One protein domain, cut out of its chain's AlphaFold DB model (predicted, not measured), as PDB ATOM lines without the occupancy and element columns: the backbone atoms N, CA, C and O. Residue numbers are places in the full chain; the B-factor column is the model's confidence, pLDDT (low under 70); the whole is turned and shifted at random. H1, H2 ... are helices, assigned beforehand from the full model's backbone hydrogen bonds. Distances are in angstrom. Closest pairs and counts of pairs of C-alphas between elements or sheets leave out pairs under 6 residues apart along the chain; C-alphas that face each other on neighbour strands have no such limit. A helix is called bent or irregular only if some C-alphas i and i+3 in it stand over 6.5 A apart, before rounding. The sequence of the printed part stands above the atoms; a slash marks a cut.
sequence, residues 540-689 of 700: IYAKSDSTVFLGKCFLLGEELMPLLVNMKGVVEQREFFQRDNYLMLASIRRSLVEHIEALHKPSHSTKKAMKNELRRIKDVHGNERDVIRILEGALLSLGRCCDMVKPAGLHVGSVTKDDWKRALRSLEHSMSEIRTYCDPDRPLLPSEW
ATOM      1  N   ILE A 540      31.100 -51.492  -7.957       90.00
ATOM      2  CA  ILE A 540      32.319 -52.323  -8.039       90.00
ATOM      3  C   ILE A 540      32.495 -52.900  -9.448       90.00
ATOM      4  O   ILE A 540      33.622 -53.061  -9.914       90.00
ATOM      5  N   TYR A 541      31.381 -53.157 -10.136       88.81
ATOM      6  CA  TYR A 541      31.333 -53.777 -11.462       88.81
ATOM      7  C   TYR A 541      30.920 -52.792 -12.563       88.81
ATOM      8  O   TYR A 541      30.512 -53.196 -13.652       88.81
ATOM      9  N   ALA A 542      30.994 -51.485 -12.292       90.62
ATOM     10  CA  ALA A 542      30.660 -50.477 -13.285       90.62
ATOM     11  C   ALA A 542      31.607 -50.560 -14.496       90.62
ATOM     12  O   ALA A 542      32.812 -50.754 -14.355       90.62
ATOM     13  N   LYS A 543      31.076 -50.325 -15.704       91.06
ATOM     14  CA  LYS A 543      31.871 -50.321 -16.951       91.06
ATOM     15  C   LYS A 543      32.955 -49.230 -16.977       91.06
ATOM     16  O   LYS A 543      33.886 -49.304 -17.770       91.06
ATOM     17  N   SER A 544      32.798 -48.185 -16.166       92.12
ATOM     18  CA  SER A 544      33.708 -47.043 -16.113       92.12
ATOM     19  C   SER A 544      34.715 -47.195 -14.976       92.12
ATOM     20  O   SER A 544      34.331 -47.164 -13.805       92.12
ATOM     21  N   ASP A 545      36.006 -47.255 -15.311       91.56
ATOM     22  CA  ASP A 545      37.104 -47.330 -14.335       91.56
ATOM     23  C   ASP A 545      37.063 -46.200 -13.298       91.56
ATOM     24  O   ASP A 545      37.441 -46.406 -12.146       91.56
ATOM     25  N   SER A 546      36.613 -44.998 -13.681       92.31
ATOM     26  CA  SER A 546      36.507 -43.877 -12.741       92.31
ATOM     27  C   SER A 546      35.393 -44.096 -11.725       92.31
ATOM     28  O   SER A 546      35.581 -43.805 -10.552       92.31
ATOM     29  N   THR A 547      34.258 -44.644 -12.155       93.19
ATOM     30  CA  THR A 547      33.139 -44.986 -11.271       93.19
ATOM     31  C   THR A 547      33.540 -46.100 -10.308       93.19
ATOM     32  O   THR A 547      33.298 -45.978  -9.111       93.19
ATOM     33  N   VAL A 548      34.236 -47.132 -10.801       93.69
ATOM     34  CA  VAL A 548      34.787 -48.205  -9.956       93.69
ATOM     35  C   VAL A 548      35.789 -47.646  -8.947       93.69
ATOM     36  O   VAL A 548      35.773 -48.019  -7.778       93.69
ATOM     37  N   PHE A 549      36.668 -46.740  -9.380       94.56
ATOM     38  CA  PHE A 549      37.635 -46.093  -8.500       94.56
ATOM     39  C   PHE A 549      36.958 -45.281  -7.383       94.56
ATOM     40  O   PHE A 549      37.331 -45.425  -6.218       94.56
ATOM     41  N   LEU A 550      35.967 -44.451  -7.729       94.62
ATOM     42  CA  LEU A 550      35.207 -43.658  -6.758       94.62
ATOM     43  C   LEU A 550      34.453 -44.572  -5.788       94.62
ATOM     44  O   LEU A 550      34.613 -44.418  -4.582       94.62
ATOM     45  N   GLY A 551      33.777 -45.604  -6.302       95.50
ATOM     46  CA  GLY A 551      33.114 -46.619  -5.485       95.50
ATOM     47  C   GLY A 551      34.065 -47.301  -4.495       95.50
ATOM     48  O   GLY A 551      33.727 -47.448  -3.328       95.50
ATOM     49  N   LYS A 552      35.294 -47.646  -4.904       95.81
ATOM     50  CA  LYS A 552      36.313 -48.188  -3.982       95.81
ATOM     51  C   LYS A 552      36.707 -47.192  -2.890       95.81
ATOM     52  O   LYS A 552      36.828 -47.577  -1.732       95.81
ATOM     53  N   CYS A 553      36.898 -45.920  -3.238       96.25
ATOM     54  CA  CYS A 553      37.205 -44.886  -2.247       96.25
ATOM     55  C   CYS A 553      36.041 -44.676  -1.272       96.25
ATOM     56  O   CYS A 553      36.278 -44.555  -0.074       96.25
ATOM     57  N   PHE A 554      34.804 -44.679  -1.771       97.00
ATOM     58  CA  PHE A 554      33.595 -44.588  -0.960       97.00
ATOM     59  C   PHE A 554      33.496 -45.747   0.035       97.00
ATOM     60  O   PHE A 554      33.350 -45.504   1.230       97.00
ATOM     61  N   LEU A 555      33.691 -46.989  -0.423       96.50
ATOM     62  CA  LEU A 555      33.694 -48.169   0.445       96.50
ATOM     63  C   LEU A 555      34.748 -48.081   1.558       96.50
ATOM     64  O   LEU A 555      34.439 -48.416   2.694       96.50
ATOM     65  N   LEU A 556      35.951 -47.554   1.286       96.06
ATOM     66  CA  LEU A 556      36.939 -47.301   2.348       96.06
ATOM     67  C   LEU A 556      36.442 -46.289   3.391       96.06
ATOM     68  O   LEU A 556      36.798 -46.389   4.563       96.06
ATOM     69  N   GLY A 557      35.657 -45.296   2.969       96.81
ATOM     70  CA  GLY A 557      34.986 -44.368   3.876       96.81
ATOM     71  C   GLY A 557      33.937 -45.070   4.734       96.81
ATOM     72  O   GLY A 557      33.873 -44.823   5.936       96.81
ATOM     73  N   GLU A 558      33.164 -45.978   4.142       96.19
ATOM     74  CA  GLU A 558      32.155 -46.769   4.850       96.19
ATOM     75  C   GLU A 558      32.763 -47.773   5.829       96.19
ATOM     76  O   GLU A 558      32.248 -47.916   6.935       96.19
ATOM     77  N   GLU A 559      33.903 -48.383   5.502       95.62
ATOM     78  CA  GLU A 559      34.643 -49.258   6.421       95.62
ATOM     79  C   GLU A 559      35.099 -48.523   7.697       95.62
ATOM     80  O   GLU A 559      35.347 -49.149   8.722       95.62
ATOM     81  N   LEU A 560      35.191 -47.188   7.697       96.56
ATOM     82  CA  LEU A 560      35.521 -46.420   8.904       96.56
ATOM     83  C   LEU A 560      34.341 -46.297   9.887       96.56
ATOM     84  O   LEU A 560      34.544 -45.817  11.005       96.56
ATOM     85  N   MET A 561      33.125 -46.718   9.522       96.50
ATOM     86  CA  MET A 561      31.933 -46.518  10.352       96.50
ATOM     87  C   MET A 561      32.003 -47.212  11.724       96.50
ATOM     88  O   MET A 561      31.762 -46.531  12.726       96.50
ATOM     89  N   PRO A 562      32.401 -48.495  11.848       95.25
ATOM     90  CA  PRO A 562      32.521 -49.130  13.162       95.25
ATOM     91  C   PRO A 562      33.557 -48.431  14.056       95.25
ATOM     92  O   PRO A 562      33.363 -48.289  15.265       95.25
ATOM     93  N   LEU A 563      34.642 -47.918  13.458       96.19
ATOM     94  CA  LEU A 563      35.653 -47.133  14.170       96.19
ATOM     95  C   LEU A 563      35.099 -45.797  14.656       96.19
ATOM     96  O   LEU A 563      35.432 -45.376  15.763       96.19
ATOM     97  N   LEU A 564      34.259 -45.141  13.853       97.38
ATOM     98  CA  LEU A 564      33.600 -43.898  14.232       97.38
ATOM     99  C   LEU A 564      32.693 -44.104  15.449       97.38
ATOM    100  O   LEU A 564      32.789 -43.337  16.409       97.38
ATOM    101  N   VAL A 565      31.849 -45.142  15.432       96.19
ATOM    102  CA  VAL A 565      30.940 -45.458  16.547       96.19
ATOM    103  C   VAL A 565      31.729 -45.747  17.824       96.19
ATOM    104  O   VAL A 565      31.462 -45.129  18.858       96.19
ATOM    105  N   ASN A 566      32.764 -46.587  17.733       95.25
ATOM    106  CA  ASN A 566      33.608 -46.912  18.881       95.25
ATOM    107  C   ASN A 566      34.365 -45.677  19.404       95.25
ATOM    108  O   ASN A 566      34.368 -45.398  20.601       95.25
ATOM    109  N   MET A 567      34.948 -44.852  18.523       96.94
ATOM    110  CA  MET A 567      35.629 -43.619  18.941       96.94
ATOM    111  C   MET A 567      34.689 -42.629  19.638       96.94
ATOM    112  O   MET A 567      35.120 -41.973  20.590       96.94
ATOM    113  N   LYS A 568      33.421 -42.530  19.218       97.00
ATOM    114  CA  LYS A 568      32.403 -41.767  19.959       97.00
ATOM    115  C   LYS A 568      32.202 -42.356  21.360       97.00
ATOM    116  O   LYS A 568      32.269 -41.611  22.338       97.00
ATOM    117  N   GLY A 569      32.099 -43.682  21.474       96.00
ATOM    118  CA  GLY A 569      32.038 -44.394  22.756       96.00
ATOM    119  C   GLY A 569      33.215 -44.098  23.681       96.00
ATOM    120  O   GLY A 569      33.023 -43.830  24.868       96.00
ATOM    121  N   VAL A 570      34.427 -44.045  23.135       96.56
ATOM    122  CA  VAL A 570      35.653 -43.718  23.880       96.56
ATOM    123  C   VAL A 570      35.660 -42.263  24.351       96.56
ATOM    124  O   VAL A 570      35.992 -41.982  25.504       96.56
ATOM    125  N   VAL A 571      35.262 -41.317  23.492       97.38
ATOM    126  CA  VAL A 571      35.148 -39.889  23.853       97.38
ATOM    127  C   VAL A 571      34.126 -39.677  24.974       97.38
ATOM    128  O   VAL A 571      34.340 -38.842  25.863       97.38
ATOM    129  N   GLU A 572      33.040 -40.445  24.943       97.25
ATOM    130  CA  GLU A 572      31.969 -40.453  25.939       97.25
ATOM    131  C   GLU A 572      32.290 -41.295  27.184       97.25
ATOM    132  O   GLU A 572      31.491 -41.316  28.116       97.25
ATOM    133  N   GLN A 573      33.462 -41.941  27.235       95.88
ATOM    134  CA  GLN A 573      33.902 -42.809  28.337       95.88
ATOM    135  C   GLN A 573      32.988 -44.021  28.581       95.88
ATOM    136  O   GLN A 573      32.928 -44.534  29.696       95.88
ATOM    137  N   ARG A 574      32.286 -44.479  27.542       95.19
ATOM    138  CA  ARG A 574      31.452 -45.688  27.575       95.19
ATOM    139  C   ARG A 574      32.172 -46.917  27.029       95.19
ATOM    140  O   ARG A 574      31.807 -48.034  27.361       95.19
ATOM    141  N   GLU A 575      33.207 -46.713  26.217       94.06
ATOM    142  CA  GLU A 575      33.928 -47.791  25.535       94.06
ATOM    143  C   GLU A 575      35.449 -47.608  25.599       94.06
ATOM    144  O   GLU A 575      35.961 -46.550  25.978       94.06
ATOM    145  N   PHE A 576      36.184 -48.650  25.201       93.38
ATOM    146  CA  PHE A 576      37.645 -48.660  25.147       93.38
ATOM    147  C   PHE A 576      38.144 -48.783  23.706       93.38
ATOM    148  O   PHE A 576      37.651 -49.595  22.923       93.38
ATOM    149  N   PHE A 577      39.190 -48.021  23.373       95.31
ATOM    150  CA  PHE A 577      39.805 -48.082  22.052       95.31
ATOM    151  C   PHE A 577      40.789 -49.251  21.966       95.31
ATOM    152  O   PHE A 577      41.883 -49.200  22.530       95.31
ATOM    153  N   GLN A 578      40.402 -50.309  21.257       93.81
ATOM    154  CA  GLN A 578      41.193 -51.530  21.146       93.81
ATOM    155  C   GLN A 578      42.326 -51.413  20.114       93.81
ATOM    156  O   GLN A 578      42.293 -50.594  19.193       93.81
ATOM    157  N   ARG A 579      43.330 -52.294  20.226       95.12
ATOM    158  CA  ARG A 579      44.434 -52.388  19.253       95.12
ATOM    159  C   ARG A 579      43.940 -52.664  17.835       95.12
ATOM    160  O   ARG A 579      44.468 -52.079  16.891       95.12
ATOM    161  N   ASP A 580      42.923 -53.503  17.685       93.50
ATOM    162  CA  ASP A 580      42.383 -53.855  16.370       93.50
ATOM    163  C   ASP A 580      41.736 -52.651  15.686       93.50
ATOM    164  O   ASP A 580      41.897 -52.481  14.479       93.50
ATOM    165  N   ASN A 581      41.138 -51.738  16.461       94.88
ATOM    166  CA  ASN A 581      40.617 -50.477  15.934       94.88
ATOM    167  C   ASN A 581      41.740 -49.632  15.310       94.88
ATOM    168  O   ASN A 581      41.599 -49.093  14.212       94.88
ATOM    169  N   TYR A 582      42.898 -49.555  15.974       97.12
ATOM    170  CA  TYR A 582      44.071 -48.871  15.424       97.12
ATOM    171  C   TYR A 582      44.620 -49.559  14.170       97.12
ATOM    172  O   TYR A 582      44.989 -48.884  13.208       97.12
ATOM    173  N   LEU A 583      44.700 -50.893  14.171       95.44
ATOM    174  CA  LEU A 583      45.206 -51.650  13.024       95.44
ATOM    175  C   LEU A 583      44.299 -51.491  11.801       95.44
ATOM    176  O   LEU A 583      44.814 -51.282  10.703       95.44
ATOM    177  N   MET A 584      42.982 -51.515  12.003       94.94
ATOM    178  CA  MET A 584      41.983 -51.255  10.970       94.94
ATOM    179  C   MET A 584      42.123 -49.834  10.412       94.94
ATOM    180  O   MET A 584      42.298 -49.670   9.205       94.94
ATOM    181  N   LEU A 585      42.193 -48.818  11.282       96.75
ATOM    182  CA  LEU A 585      42.406 -47.422  10.887       96.75
ATOM    183  C   LEU A 585      43.690 -47.248  10.054       96.75
ATOM    184  O   LEU A 585      43.698 -46.596   9.009       96.75
ATOM    185  N   ALA A 586      44.791 -47.857  10.501       96.69
ATOM    186  CA  ALA A 586      46.069 -47.813   9.800       96.69
ATOM    187  C   ALA A 586      46.037 -48.574   8.464       96.69
ATOM    188  O   ALA A 586      46.728 -48.173   7.527       96.69
ATOM    189  N   SER A 587      45.265 -49.660   8.373       96.38
ATOM    190  CA  SER A 587      45.061 -50.420   7.137       96.38
ATOM    191  C   SER A 587      44.301 -49.592   6.103       96.38
ATOM    192  O   SER A 587      44.824 -49.369   5.012       96.38
ATOM    193  N   ILE A 588      43.147 -49.030   6.481       96.62
ATOM    194  CA  ILE A 588      42.315 -48.186   5.609       96.62
ATOM    195  C   ILE A 588      43.112 -46.982   5.104       96.62
ATOM    196  O   ILE A 588      43.105 -46.679   3.910       96.62
ATOM    197  N   ARG A 589      43.903 -46.346   5.981       97.31
ATOM    198  CA  ARG A 589      44.819 -45.270   5.581       97.31
ATOM    199  C   ARG A 589      45.788 -45.707   4.480       97.31
ATOM    200  O   ARG A 589      46.003 -44.942   3.545       97.31
ATOM    201  N   ARG A 590      46.386 -46.900   4.570       96.38
ATOM    202  CA  ARG A 590      47.307 -47.402   3.533       96.38
ATOM    203  C   ARG A 590      46.579 -47.692   2.225       96.38
ATOM    204  O   ARG A 590      47.080 -47.282   1.185       96.38
ATOM    205  N   SER A 591      45.403 -48.315   2.275       96.56
ATOM    206  CA  SER A 591      44.580 -48.556   1.081       96.56
ATOM    207  C   SER A 591      44.232 -47.246   0.369       96.56
ATOM    208  O   SER A 591      44.383 -47.134  -0.847       96.56
ATOM    209  N   LEU A 592      43.882 -46.204   1.131       96.19
ATOM    210  CA  LEU A 592      43.620 -44.876   0.582       96.19
ATOM    211  C   LEU A 592      44.870 -44.256  -0.068       96.19
ATOM    212  O   LEU A 592      44.777 -43.681  -1.153       96.19
ATOM    213  N   VAL A 593      46.055 -44.405   0.543       96.69
ATOM    214  CA  VAL A 593      47.332 -43.993  -0.076       96.69
ATOM    215  C   VAL A 593      47.546 -44.719  -1.402       96.69
ATOM    216  O   VAL A 593      47.883 -44.073  -2.389       96.69
ATOM    217  N   GLU A 594      47.345 -46.036  -1.445       95.50
ATOM    218  CA  GLU A 594      47.520 -46.840  -2.661       95.50
ATOM    219  C   GLU A 594      46.579 -46.376  -3.788       95.50
ATOM    220  O   GLU A 594      47.014 -46.234  -4.934       95.50
ATOM    221  N   HIS A 595      45.318 -46.066  -3.471       93.75
ATOM    222  CA  HIS A 595      44.356 -45.512  -4.429       93.75
ATOM    223  C   HIS A 595      44.765 -44.122  -4.936       93.75
ATOM    224  O   HIS A 595      44.780 -43.890  -6.146       93.75
ATOM    225  N   ILE A 596      45.181 -43.214  -4.049       94.00
ATOM    226  CA  ILE A 596      45.653 -41.874  -4.441       94.00
ATOM    227  C   ILE A 596      46.934 -41.965  -5.286       94.00
ATOM    228  O   ILE A 596      47.079 -41.267  -6.289       94.00
ATOM    229  N   GLU A 597      47.869 -42.851  -4.938       93.06
ATOM    230  CA  GLU A 597      49.077 -43.084  -5.734       93.06
ATOM    231  C   GLU A 597      48.749 -43.611  -7.135       93.06
ATOM    232  O   GLU A 597      49.407 -43.221  -8.104       93.06
ATOM    233  N   ALA A 598      47.732 -44.468  -7.268       90.69
ATOM    234  CA  ALA A 598      47.269 -44.951  -8.565       90.69
ATOM    235  C   ALA A 598      46.740 -43.813  -9.455       90.69
ATOM    236  O   ALA A 598      47.016 -43.821 -10.653       90.69
ATOM    237  N   LEU A 599      46.078 -42.801  -8.877       89.50
ATOM    238  CA  LEU A 599      45.629 -41.605  -9.606       89.50
ATOM    239  C   LEU A 599      46.775 -40.716 -10.101       89.50
ATOM    240  O   LEU A 599      46.646 -40.049 -11.130       89.50
ATOM    241  N   HIS A 600      47.894 -40.691  -9.374       89.88
ATOM    242  CA  HIS A 600      49.079 -39.914  -9.753       89.88
ATOM    243  C   HIS A 600      49.914 -40.587 -10.849       89.88
ATOM    244  O   HIS A 600      50.730 -39.921 -11.493       89.88
ATOM    245  N   LYS A 601      49.722 -41.888 -11.101       90.06
ATOM    246  CA  LYS A 601      50.390 -42.570 -12.216       90.06
ATOM    247  C   LYS A 601      49.897 -41.975 -13.546       90.06
ATOM    248  O   LYS A 601      48.706 -41.719 -13.695       90.06
ATOM    249  N   PRO A 602      50.776 -41.786 -14.547       72.31
ATOM    250  CA  PRO A 602      50.460 -41.091 -15.802       72.31
ATOM    251  C   PRO A 602      49.524 -41.866 -16.754       72.31
ATOM    252  O   PRO A 602      49.537 -41.624 -17.958       72.31
ATOM    253  N   SER A 603      48.694 -42.786 -16.249       77.69
ATOM    254  CA  SER A 603      47.673 -43.448 -17.061       77.69
ATOM    255  C   SER A 603      46.650 -42.411 -17.532       77.69
ATOM    256  O   SER A 603      45.807 -41.927 -16.772       77.69
ATOM    257  N   HIS A 604      46.751 -42.026 -18.804       71.00
ATOM    258  CA  HIS A 604      45.926 -40.975 -19.396       71.00
ATOM    259  C   HIS A 604      44.424 -41.315 -19.404       71.00
ATOM    260  O   HIS A 604      43.607 -40.391 -19.425       71.00
ATOM    261  N   SER A 605      44.047 -42.599 -19.375       84.69
ATOM    262  CA  SER A 605      42.648 -43.038 -19.466       84.69
ATOM    263  C   SER A 605      41.858 -42.715 -18.196       84.69
ATOM    264  O   SER A 605      40.874 -41.978 -18.268       84.69
ATOM    265  N   THR A 606      42.318 -43.169 -17.027       80.44
ATOM    266  CA  THR A 606      41.605 -42.998 -15.749       80.44
ATOM    267  C   THR A 606      41.484 -41.529 -15.367       80.44
ATOM    268  O   THR A 606      40.412 -41.074 -14.983       80.44
ATOM    269  N   LYS A 607      42.550 -40.738 -15.554       84.25
ATOM    270  CA  LYS A 607      42.527 -39.302 -15.238       84.25
ATOM    271  C   LYS A 607      41.551 -38.525 -16.128       84.25
ATOM    272  O   LYS A 607      40.878 -37.612 -15.654       84.25
ATOM    273  N   LYS A 608      41.455 -38.883 -17.416       85.56
ATOM    274  CA  LYS A 608      40.494 -38.267 -18.343       85.56
ATOM    275  C   LYS A 608      39.057 -38.673 -18.006       85.56
ATOM    276  O   LYS A 608      38.193 -37.802 -17.982       85.56
ATOM    277  N   ALA A 609      38.820 -39.953 -17.711       86.06
ATOM    278  CA  ALA A 609      37.515 -40.452 -17.281       86.06
ATOM    279  C   ALA A 609      37.059 -39.773 -15.980       86.06
ATOM    280  O   ALA A 609      35.966 -39.218 -15.917       86.06
ATOM    281  N   MET A 610      37.951 -39.682 -14.991       86.81
ATOM    282  CA  MET A 610      37.665 -39.026 -13.719       86.81
ATOM    283  C   MET A 610      37.377 -37.534 -13.889       86.81
ATOM    284  O   MET A 610      36.495 -37.015 -13.219       86.81
ATOM    285  N   LYS A 611      38.038 -36.844 -14.832       86.88
ATOM    286  CA  LYS A 611      37.721 -35.442 -15.158       86.88
ATOM    287  C   LYS A 611      36.297 -35.271 -15.703       86.88
ATOM    288  O   LYS A 611      35.686 -34.235 -15.454       86.88
ATOM    289  N   ASN A 612      35.778 -36.246 -16.447       86.44
ATOM    290  CA  ASN A 612      34.394 -36.210 -16.920       86.44
ATOM    291  C   ASN A 612      33.412 -36.442 -15.769       86.44
ATOM    292  O   ASN A 612      32.435 -35.707 -15.667       86.44
ATOM    293  N   GLU A 613      33.704 -37.386 -14.871       84.75
ATOM    294  CA  GLU A 613      32.850 -37.641 -13.704       84.75
ATOM    295  C   GLU A 613      32.845 -36.454 -12.731       84.75
ATOM    296  O   GLU A 613      31.795 -36.002 -12.287       84.75
ATOM    297  N   LEU A 614      34.010 -35.838 -12.521       81.75
ATOM    298  CA  LEU A 614      34.182 -34.596 -11.765       81.75
ATOM    299  C   LEU A 614      33.306 -33.451 -12.276       81.75
ATOM    300  O   LEU A 614      32.828 -32.648 -11.480       81.75
ATOM    301  N   ARG A 615      33.084 -33.353 -13.593       84.12
ATOM    302  CA  ARG A 615      32.176 -32.336 -14.145       84.12
ATOM    303  C   ARG A 615      30.737 -32.572 -13.699       84.12
ATOM    304  O   ARG A 615      30.057 -31.604 -13.404       84.12
ATOM    305  N   ARG A 616      30.306 -33.831 -13.580       81.38
ATOM    306  CA  ARG A 616      28.965 -34.170 -13.079       81.38
ATOM    307  C   ARG A 616      28.828 -33.829 -11.596       81.38
ATOM    308  O   ARG A 616      27.821 -33.258 -11.198       81.38
ATOM    309  N   ILE A 617      29.862 -34.110 -10.798       78.56
ATOM    310  CA  ILE A 617      29.897 -33.770  -9.362       78.56
ATOM    311  C   ILE A 617      29.909 -32.246  -9.156       78.56
ATOM    312  O   ILE A 617      29.278 -31.738  -8.226       78.56
ATOM    313  N   LYS A 618      30.596 -31.504 -10.038       81.44
ATOM    314  CA  LYS A 618      30.656 -30.036 -10.011       81.44
ATOM    315  C   LYS A 618      29.267 -29.404 -10.111       81.44
ATOM    316  O   LYS A 618      29.011 -28.440  -9.393       81.44
ATOM    317  N   ASP A 619      28.387 -29.960 -10.941       79.00
ATOM    318  CA  ASP A 619      27.013 -29.464 -11.094       79.00
ATOM    319  C   ASP A 619      26.195 -29.590  -9.799       79.00
ATOM    320  O   ASP A 619      25.218 -28.870  -9.621       79.00
ATOM    321  N   VAL A 620      26.595 -30.483  -8.886       77.94
ATOM    322  CA  VAL A 620      25.920 -30.698  -7.599       77.94
ATOM    323  C   VAL A 620      26.499 -29.802  -6.500       77.94
ATOM    324  O   VAL A 620      25.747 -29.197  -5.746       77.94
ATOM    325  N   HIS A 621      27.828 -29.670  -6.416       78.88
ATOM    326  CA  HIS A 621      28.487 -29.032  -5.263       78.88
ATOM    327  C   HIS A 621      28.927 -27.576  -5.488       78.88
ATOM    328  O   HIS A 621      29.396 -26.926  -4.552       78.88
ATOM    329  N   GLY A 622      28.860 -27.055  -6.719       77.25
ATOM    330  CA  GLY A 622      29.182 -25.660  -7.060       77.25
ATOM    331  C   GLY A 622      30.664 -25.259  -6.947       77.25
ATOM    332  O   GLY A 622      31.087 -24.287  -7.569       77.25
ATOM    333  N   ASN A 623      31.484 -26.020  -6.218       76.81
ATOM    334  CA  ASN A 623      32.914 -25.778  -6.047       76.81
ATOM    335  C   ASN A 623      33.748 -26.737  -6.898       76.81
ATOM    336  O   ASN A 623      33.709 -27.954  -6.722       76.81
ATOM    337  N   GLU A 624      34.581 -26.182  -7.780       70.44
ATOM    338  CA  GLU A 624      35.562 -26.949  -8.550       70.44
ATOM    339  C   GLU A 624      36.753 -27.316  -7.655       70.44
ATOM    340  O   GLU A 624      37.821 -26.702  -7.693       70.44
ATOM    341  N   ARG A 625      36.552 -28.309  -6.791       79.38
ATOM    342  CA  ARG A 625      37.644 -28.965  -6.081       79.38
ATOM    343  C   ARG A 625      38.077 -30.192  -6.871       79.38
ATOM    344  O   ARG A 625      37.263 -30.991  -7.318       79.38
ATOM    345  N   ASP A 626      39.383 -30.323  -7.051       88.50
ATOM    346  CA  ASP A 626      39.983 -31.523  -7.623       88.50
ATOM    347  C   ASP A 626      39.805 -32.681  -6.626       88.50
ATOM    348  O   ASP A 626      40.259 -32.570  -5.485       88.50
ATOM    349  N   VAL A 627      39.160 -33.777  -7.044       89.81
ATOM    350  CA  VAL A 627      38.959 -34.987  -6.221       89.81
ATOM    351  C   VAL A 627      40.290 -35.486  -5.661       89.81
ATOM    352  O   VAL A 627      40.337 -35.938  -4.522       89.81
ATOM    353  N   ILE A 628      41.396 -35.318  -6.395       91.69
ATOM    354  CA  ILE A 628      42.732 -35.664  -5.891       91.69
ATOM    355  C   ILE A 628      43.060 -34.857  -4.629       91.69
ATOM    356  O   ILE A 628      43.498 -35.424  -3.633       91.69
ATOM    357  N   ARG A 629      42.809 -33.541  -4.638       92.88
ATOM    358  CA  ARG A 629      43.070 -32.669  -3.482       92.88
ATOM    359  C   ARG A 629      42.153 -32.986  -2.305       92.88
ATOM    360  O   ARG A 629      42.599 -32.907  -1.164       92.88
ATOM    361  N   ILE A 630      40.896 -33.330  -2.582       94.38
ATOM    362  CA  ILE A 630      39.930 -33.765  -1.565       94.38
ATOM    363  C   ILE A 630      40.426 -35.043  -0.886       94.38
ATOM    364  O   ILE A 630      40.577 -35.074   0.333       94.38
ATOM    365  N   LEU A 631      40.781 -36.062  -1.672       95.69
ATOM    366  CA  LEU A 631      41.302 -37.329  -1.162       95.69
ATOM    367  C   LEU A 631      42.624 -37.154  -0.403       95.69
ATOM    368  O   LEU A 631      42.826 -37.778   0.636       95.69
ATOM    369  N   GLU A 632      43.518 -36.274  -0.863       96.31
ATOM    370  CA  GLU A 632      44.735 -35.908  -0.129       96.31
ATOM    371  C   GLU A 632      44.417 -35.220   1.211       96.31
ATOM    372  O   GLU A 632      45.070 -35.502   2.217       96.31
ATOM    373  N   GLY A 633      43.399 -34.355   1.252       96.94
ATOM    374  CA  GLY A 633      42.900 -33.720   2.475       96.94
ATOM    375  C   GLY A 633      42.285 -34.717   3.462       96.94
ATOM    376  O   GLY A 633      42.606 -34.685   4.657       96.94
ATOM    377  N   ALA A 634      41.473 -35.649   2.963       97.56
ATOM    378  CA  ALA A 634      40.925 -36.756   3.741       97.56
ATOM    379  C   ALA A 634      42.057 -37.629   4.307       97.56
ATOM    380  O   ALA A 634      42.144 -37.832   5.516       97.56
ATOM    381  N   LEU A 635      43.020 -38.028   3.469       97.69
ATOM    382  CA  LEU A 635      44.187 -38.811   3.876       97.69
ATOM    383  C   LEU A 635      45.030 -38.107   4.954       97.69
ATOM    384  O   LEU A 635      45.500 -38.752   5.896       97.69
ATOM    385  N   LEU A 636      45.239 -36.793   4.836       97.88
ATOM    386  CA  LEU A 636      45.927 -35.995   5.856       97.88
ATOM    387  C   LEU A 636      45.183 -36.027   7.192       97.88
ATOM    388  O   LEU A 636      45.807 -36.193   8.242       97.88
ATOM    389  N   SER A 637      43.863 -35.874   7.154       98.31
ATOM    390  CA  SER A 637      43.004 -35.891   8.341       98.31
ATOM    391  C   SER A 637      43.000 -37.268   9.001       98.31
ATOM    392  O   SER A 637      43.197 -37.372  10.213       98.31
ATOM    393  N   LEU A 638      42.924 -38.331   8.199       98.00
ATOM    394  CA  LEU A 638      43.048 -39.708   8.662       98.00
ATOM    395  C   LEU A 638      44.427 -39.983   9.279       98.00
ATOM    396  O   LEU A 638      44.521 -40.600  10.335       98.00
ATOM    397  N   GLY A 639      45.502 -39.459   8.680       98.00
ATOM    398  CA  GLY A 639      46.854 -39.523   9.242       98.00
ATOM    399  C   GLY A 639      46.963 -38.860  10.616       98.00
ATOM    400  O   GLY A 639      47.501 -39.463  11.541       98.00
ATOM    401  N   ARG A 640      46.380 -37.665  10.785       98.38
ATOM    402  CA  ARG A 640      46.320 -36.984  12.091       98.38
ATOM    403  C   ARG A 640      45.536 -37.796  13.118       98.38
ATOM    404  O   ARG A 640      45.970 -37.891  14.264       98.38
ATOM    405  N   CYS A 641      44.410 -38.387  12.712       98.38
ATOM    406  CA  CYS A 641      43.648 -39.298  13.560       98.38
ATOM    407  C   CYS A 641      44.525 -40.468  14.022       98.38
ATOM    408  O   CYS A 641      44.658 -40.677  15.227       98.38
ATOM    409  N   CYS A 642      45.191 -41.170  13.093       97.75
ATOM    410  CA  CYS A 642      46.112 -42.264  13.415       97.75
ATOM    411  C   CYS A 642      47.179 -41.844  14.430       97.75
ATOM    412  O   CYS A 642      47.384 -42.550  15.414       97.75
ATOM    413  N   ASP A 643      47.844 -40.709  14.208       98.06
ATOM    414  CA  ASP A 643      48.941 -40.249  15.064       98.06
ATOM    415  C   ASP A 643      48.476 -39.942  16.494       98.06
ATOM    416  O   ASP A 643      49.168 -40.293  17.451       98.06
ATOM    417  N   MET A 644      47.289 -39.343  16.650       98.31
ATOM    418  CA  MET A 644      46.719 -39.019  17.963       98.31
ATOM    419  C   MET A 644      46.295 -40.259  18.751       98.31
ATOM    420  O   MET A 644      46.505 -40.308  19.960       98.31
ATOM    421  N   VAL A 645      45.718 -41.269  18.091       98.06
ATOM    422  CA  VAL A 645      45.204 -42.475  18.773       98.06
ATOM    423  C   VAL A 645      46.259 -43.574  18.929       98.06
ATOM    424  O   VAL A 645      46.068 -44.524  19.690       98.06
ATOM    425  N   LYS A 646      47.401 -43.445  18.241       97.62
ATOM    426  CA  LYS A 646      48.511 -44.407  18.266       97.62
ATOM    427  C   LYS A 646      48.999 -44.773  19.675       97.62
ATOM    428  O   LYS A 646      49.254 -45.962  19.878       97.62
ATOM    429  N   PRO A 647      49.150 -43.843  20.644       98.00
ATOM    430  CA  PRO A 647      49.609 -44.202  21.982       98.00
ATOM    431  C   PRO A 647      48.720 -45.249  22.654       98.00
ATOM    432  O   PRO A 647      49.240 -46.245  23.160       98.00
ATOM    433  N   ALA A 648      47.400 -45.067  22.561       96.75
ATOM    434  CA  ALA A 648      46.416 -46.004  23.090       96.75
ATOM    435  C   ALA A 648      46.373 -47.300  22.269       96.75
ATOM    436  O   ALA A 648      46.510 -48.383  22.827       96.75
ATOM    437  N   GLY A 649      46.276 -47.199  20.939       95.69
ATOM    438  CA  GLY A 649      46.158 -48.366  20.058       95.69
ATOM    439  C   GLY A 649      47.360 -49.318  20.094       95.69
ATOM    440  O   GLY A 649      47.212 -50.520  19.884       95.69
ATOM    441  N   LEU A 650      48.559 -48.801  20.373       96.06
ATOM    442  CA  LEU A 650      49.780 -49.601  20.515       96.06
ATOM    443  C   LEU A 650      50.152 -49.904  21.970       96.06
ATOM    444  O   LEU A 650      51.193 -50.520  22.193       96.06
ATOM    445  N   HIS A 651      49.338 -49.486  22.942       94.19
ATOM    446  CA  HIS A 651      49.630 -49.604  24.375       94.19
ATOM    447  C   HIS A 651      50.994 -49.011  24.774       94.19
ATOM    448  O   HIS A 651      51.666 -49.516  25.671       94.19
ATOM    449  N   VAL A 652      51.427 -47.942  24.096       96.69
ATOM    450  CA  VAL A 652      52.691 -47.241  24.395       96.69
ATOM    451  C   VAL A 652      52.485 -46.001  25.267       96.69
ATOM    452  O   VAL A 652      53.455 -45.422  25.745       96.69
ATOM    453  N   GLY A 653      51.235 -45.582  25.480       96.12
ATOM    454  CA  GLY A 653      50.882 -44.456  26.340       96.12
ATOM    455  C   GLY A 653      49.374 -44.237  26.429       96.12
ATOM    456  O   GLY A 653      48.589 -44.963  25.822       96.12
ATOM    457  N   SER A 654      48.964 -43.219  27.181       96.69
ATOM    458  CA  SER A 654      47.573 -42.769  27.239       96.69
ATOM    459  C   SER A 654      47.322 -41.626  26.255       96.69
ATOM    460  O   SER A 654      48.238 -40.911  25.847       96.69
ATOM    461  N   VAL A 655      46.062 -41.464  25.861       97.81
ATOM    462  CA  VAL A 655      45.591 -40.372  24.998       97.81
ATOM    463  C   VAL A 655      44.646 -39.509  25.825       97.81
ATOM    464  O   VAL A 655      43.779 -40.033  26.528       97.81
ATOM    465  N   THR A 656      44.836 -38.189  25.791       97.81
ATOM    466  CA  THR A 656      44.019 -37.265  26.586       97.81
ATOM    467  C   THR A 656      42.592 -37.173  26.038       97.81
ATOM    468  O   THR A 656      42.345 -37.427  24.858       97.81
ATOM    469  N   LYS A 657      41.626 -36.763  26.872       97.38
ATOM    470  CA  LYS A 657      40.229 -36.573  26.437       97.38
ATOM    471  C   LYS A 657      40.111 -35.574  25.277       97.38
ATOM    472  O   LYS A 657      39.299 -35.770  24.374       97.38
ATOM    473  N   ASP A 658      40.928 -34.525  25.278       98.12
ATOM    474  CA  ASP A 658      40.933 -33.528  24.206       98.12
ATOM    475  C   ASP A 658      41.568 -34.059  22.919       98.12
ATOM    476  O   ASP A 658      41.080 -33.747  21.830       98.12
ATOM    477  N   ASP A 659      42.601 -34.900  23.026       98.19
ATOM    478  CA  ASP A 659      43.170 -35.608  21.875       98.19
ATOM    479  C   ASP A 659      42.165 -36.573  21.251       98.19
ATOM    480  O   ASP A 659      42.022 -36.575  20.031       98.19
ATOM    481  N   TRP A 660      41.397 -37.315  22.056       98.19
ATOM    482  CA  TRP A 660      40.319 -38.165  21.542       98.19
ATOM    483  C   TRP A 660      39.270 -37.367  20.769       98.19
ATOM    484  O   TRP A 660      38.906 -37.742  19.657       98.19
ATOM    485  N   LYS A 661      38.834 -36.216  21.299       98.19
ATOM    486  CA  LYS A 661      37.900 -35.321  20.592       98.19
ATOM    487  C   LYS A 661      38.490 -34.775  19.289       98.19
ATOM    488  O   LYS A 661      37.776 -34.643  18.299       98.19
ATOM    489  N   ARG A 662      39.783 -34.428  19.270       98.38
ATOM    490  CA  ARG A 662      40.477 -33.979  18.049       98.38
ATOM    491  C   ARG A 662      40.606 -35.101  17.020       98.38
ATOM    492  O   ARG A 662      40.421 -34.844  15.829       98.38
ATOM    493  N   ALA A 663      40.909 -36.316  17.470       98.38
ATOM    494  CA  ALA A 663      40.982 -37.499  16.627       98.38
ATOM    495  C   ALA A 663      39.623 -37.810  16.003       98.38
ATOM    496  O   ALA A 663      39.548 -37.929  14.784       98.38
ATOM    497  N   LEU A 664      38.554 -37.810  16.806       98.19
ATOM    498  CA  LEU A 664      37.185 -38.013  16.336       98.19
ATOM    499  C   LEU A 664      36.806 -37.007  15.244       98.19
ATOM    500  O   LEU A 664      36.434 -37.419  14.152       98.19
ATOM    501  N   ARG A 665      37.023 -35.704  15.469       98.25
ATOM    502  CA  ARG A 665      36.768 -34.678  14.439       98.25
ATOM    503  C   ARG A 665      37.579 -34.891  13.161       98.25
ATOM    504  O   ARG A 665      37.109 -34.584  12.071       98.25
ATOM    505  N   SER A 666      38.816 -35.376  13.284       98.38
ATOM    506  CA  SER A 666      39.675 -35.648  12.122       98.38
ATOM    507  C   SER A 666      39.180 -36.860  11.327       98.38
ATOM    508  O   SER A 666      39.246 -36.843  10.098       98.38
ATOM    509  N   LEU A 667      38.664 -37.883  12.018       98.31
ATOM    510  CA  LEU A 667      38.018 -39.041  11.404       98.31
ATOM    511  C   LEU A 667      36.714 -38.638  10.701       98.31
ATOM    512  O   LEU A 667      36.564 -38.917   9.516       98.31
ATOM    513  N   GLU A 668      35.829 -37.921  11.397       97.81
ATOM    514  CA  GLU A 668      34.559 -37.415  10.854       97.81
ATOM    515  C   GLU A 668      34.785 -36.560   9.608       97.81
ATOM    516  O   GLU A 668      34.121 -36.756   8.593       97.81
ATOM    517  N   HIS A 669      35.774 -35.662   9.644       97.94
ATOM    518  CA  HIS A 669      36.118 -34.844   8.486       97.94
ATOM    519  C   HIS A 669      36.620 -35.688   7.305       97.94
ATOM    520  O   HIS A 669      36.184 -35.473   6.177       97.94
ATOM    521  N   SER A 670      37.494 -36.673   7.549       97.94
ATOM    522  CA  SER A 670      37.965 -37.581   6.495       97.94
ATOM    523  C   SER A 670      36.818 -38.372   5.867       97.94
ATOM    524  O   SER A 670      36.761 -38.488   4.646       97.94
ATOM    525  N   MET A 671      35.920 -38.925   6.686       97.56
ATOM    526  CA  MET A 671      34.767 -39.691   6.209       97.56
ATOM    527  C   MET A 671      33.786 -38.810   5.441       97.56
ATOM    528  O   MET A 671      33.323 -39.212   4.381       97.56
ATOM    529  N   SER A 672      33.504 -37.603   5.940       96.38
ATOM    530  CA  SER A 672      32.623 -36.643   5.273       96.38
ATOM    531  C   SER A 672      33.150 -36.268   3.888       96.38
ATOM    532  O   SER A 672      32.404 -36.370   2.923       96.38
ATOM    533  N   GLU A 673      34.435 -35.927   3.751       96.12
ATOM    534  CA  GLU A 673      35.024 -35.612   2.441       96.12
ATOM    535  C   GLU A 673      34.966 -36.817   1.480       96.12
ATOM    536  O   GLU A 673      34.647 -36.654   0.305       96.12
ATOM    537  N   ILE A 674      35.223 -38.039   1.963       96.62
ATOM    538  CA  ILE A 674      35.122 -39.246   1.127       96.62
ATOM    539  C   ILE A 674      33.671 -39.486   0.690       96.62
ATOM    540  O   ILE A 674      33.426 -39.673  -0.497       96.62
ATOM    541  N   ARG A 675      32.700 -39.442   1.607       95.12
ATOM    542  CA  ARG A 675      31.281 -39.669   1.290       95.12
ATOM    543  C   ARG A 675      30.752 -38.655   0.288       95.12
ATOM    544  O   ARG A 675      30.196 -39.036  -0.731       95.12
ATOM    545  N   THR A 676      30.989 -37.372   0.542       92.50
ATOM    546  CA  THR A 676      30.458 -36.286  -0.289       92.50
ATOM    547  C   THR A 676      31.009 -36.309  -1.715       92.50
ATOM    548  O   THR A 676      30.282 -36.009  -2.658       92.50
ATOM    549  N   TYR A 677      32.287 -36.655  -1.900       93.31
ATOM    550  CA  TYR A 677      32.946 -36.508  -3.204       93.31
ATOM    551  C   TYR A 677      33.293 -37.820  -3.905       93.31
ATOM    552  O   TYR A 677      33.704 -37.786  -5.067       93.31
ATOM    553  N   CYS A 678      33.194 -38.961  -3.225       94.94
ATOM    554  CA  CYS A 678      33.501 -40.265  -3.810       94.94
ATOM    555  C   CYS A 678      32.296 -41.179  -3.947       94.94
ATOM    556  O   CYS A 678      32.482 -42.228  -4.548       94.94
ATOM    557  N   ASP A 679      31.108 -40.815  -3.461       95.06
ATOM    558  CA  ASP A 679      29.906 -41.595  -3.752       95.06
ATOM    559  C   ASP A 679      29.580 -41.499  -5.258       95.06
ATOM    560  O   ASP A 679      29.244 -40.416  -5.747       95.06
ATOM    561  N   PRO A 680      29.725 -42.591  -6.036       94.88
ATOM    562  CA  PRO A 680      29.365 -42.595  -7.449       94.88
ATOM    563  C   PRO A 680      27.848 -42.711  -7.663       94.88
ATOM    564  O   PRO A 680      27.423 -42.891  -8.811       94.88
ATOM    565  N   ASP A 681      27.048 -42.687  -6.588       95.56
ATOM    566  CA  ASP A 681      25.622 -42.906  -6.692       95.56
ATOM    567  C   ASP A 681      24.924 -41.851  -7.550       95.56
ATOM    568  O   ASP A 681      25.288 -40.673  -7.601       95.56
ATOM    569  N   ARG A 682      23.936 -42.307  -8.315       94.19
ATOM    570  CA  ARG A 682      23.252 -41.485  -9.310       94.19
ATOM    571  C   ARG A 682      21.767 -41.816  -9.352       94.19
ATOM    572  O   ARG A 682      21.396 -42.946  -9.026       94.19
ATOM    573  N   PRO A 683      20.931 -40.890  -9.853       95.50
ATOM    574  CA  PRO A 683      19.542 -41.191 -10.156       95.50
ATOM    575  C   PRO A 683      19.427 -42.395 -11.094       95.50
ATOM    576  O   PRO A 683      20.233 -42.571 -12.024       95.50
ATOM    577  N   LEU A 684      18.408 -43.211 -10.851       93.94
ATOM    578  CA  LEU A 684      18.034 -44.313 -11.716       93.94
ATOM    579  C   LEU A 684      17.450 -43.765 -13.025       93.94
ATOM    580  O   LEU A 684      16.520 -42.960 -13.016       93.94
ATOM    581  N   LEU A 685      17.983 -44.200 -14.166       92.75
ATOM    582  CA  LEU A 685      17.491 -43.757 -15.472       92.75
ATOM    583  C   LEU A 685      16.144 -44.420 -15.777       92.75
ATOM    584  O   LEU A 685      16.006 -45.600 -15.470       92.75
ATOM    585  N   PRO A 686      15.198 -43.760 -16.473       91.06
ATOM    586  CA  PRO A 686      13.899 -44.351 -16.824       91.06
ATOM    587  C   PRO A 686      13.981 -45.732 -17.497       91.06
ATOM    588  O   PRO A 686      13.157 -46.598 -17.239       91.06
ATOM    589  N   SER A 687      15.016 -45.985 -18.307       88.81
ATOM    590  CA  SER A 687      15.252 -47.282 -18.966       88.81
ATOM    591  C   SER A 687      15.663 -48.420 -18.020       88.81
ATOM    592  O   SER A 687      15.719 -49.577 -18.433       88.81
ATOM    593  N   GLU A 688      16.039 -48.093 -16.785       87.62
ATOM    594  CA  GLU A 688      16.441 -49.036 -15.738       87.62
ATOM    595  C   GLU A 688      15.271 -49.371 -14.790       87.62
ATOM    596  O   GLU A 688      15.414 -50.245 -13.928       87.62
ATOM    597  N   TRP A 689      14.122 -48.701 -14.938       86.88
ATOM    598  CA  TRP A 689      12.904 -49.001 -14.181       86.88
ATOM    599  C   TRP A 689      12.312 -50.345 -14.633       86.88
ATOM    600  O   TRP A 689      12.383 -50.702 -15.807       86.88
TER     601      TRP A 689
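Overview. This is residues 540 to 689 of the 700 residues of the protein "Hypothetical protein" of Chaetoceros debilis (UniProt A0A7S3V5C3). The model is an up-and-down bundle of four helices, H1, H3, H5 and H6, each running against the one before it in the bundle along the chain. H2 follows H1 along the same side of the bundle and packs on H6, H4 crosses one end, and residues 682 to 689 stick out as a free tail. The printed part has 150 residues with six named helices, H1 to H6 in order, and no named strand; its class is all helix. The whole is compact, with a radius of gyration of the C-alphas of 17.1 A, and spans 53 by 37 by 28 A.

Along the chain. H1 runs from residue 545, whose C-alpha is at (37.104, -47.330, -14.335), to residue 558, 19.8 A. H2 spans residues 561 to 571, 15.4 A. H3 spans residues 579 to 600, 31.9 A. H4 spans residues 604 to 621, 25.4 A, with a kink of 29 degrees near residue 615. H5, residues 627 to 649, measures 30.4 A and has a kink of 34 degrees near residue 643; it is irregular, with C-alphas 644 and 647 7.2 A apart. H6 runs from residue 657 to residue 678, 31.2 A, and its last C-alpha is at (33.501, -40.265, -3.810).

Arrangement. In the bundle, H1 touches H3 at a shallow tilt of 19 degrees, opposite ways; H3 does so with residues 588 to 595 alone, and the closest C-alphas are those of Leu 556 and Ile 588, 6.3 A apart. H3 touches H5 at a shallow tilt of 22 degrees, opposite ways, closest at the C-alphas of Arg 579 and Gly 649, 4.4 A. H5 and H6 form a helical hairpin at a shallow tilt of 27 degrees, closest at the C-alphas of Ala 634 and Ser 670, 4.1 A. H6 touches H1 with residues 670 to 678 alone, at a shallow tilt of 25 degrees, opposite ways, closest at the C-alphas of Leu 550 and Cys 678, 4.8 A. H1 and H5 are apart, and so are H3 and H6. H2 touches H6 at a shallow tilt of 21 degrees, opposite ways, closest at the C-alphas of Val 571 and Trp 660, 5.9 A; H1 and H2 meet only through their link. Residues 606 to 613 of H4 touch residues 545 to 547 of H1 at a steep tilt of 60 degrees, closest at the C-alphas of Ser 546 and Met 610, 5.1 A. Every O i to N i+4 pair is within hydrogen-bond range in H1, H2, H3 and H6; H4 has 12 of 14 and H5 17 of 19.

Size, cuts and confidence. The C-alphas farthest apart are those of Gly 653 and Ser 687, 57.7 A. Without residues 682 to 689, which stand free, the body spans 47 by 28 by 23 A. The printed part has no cut and no long link between named helices. Its mean pLDDT is 93.0, that of H4 is 82, and no printed residue is under 70.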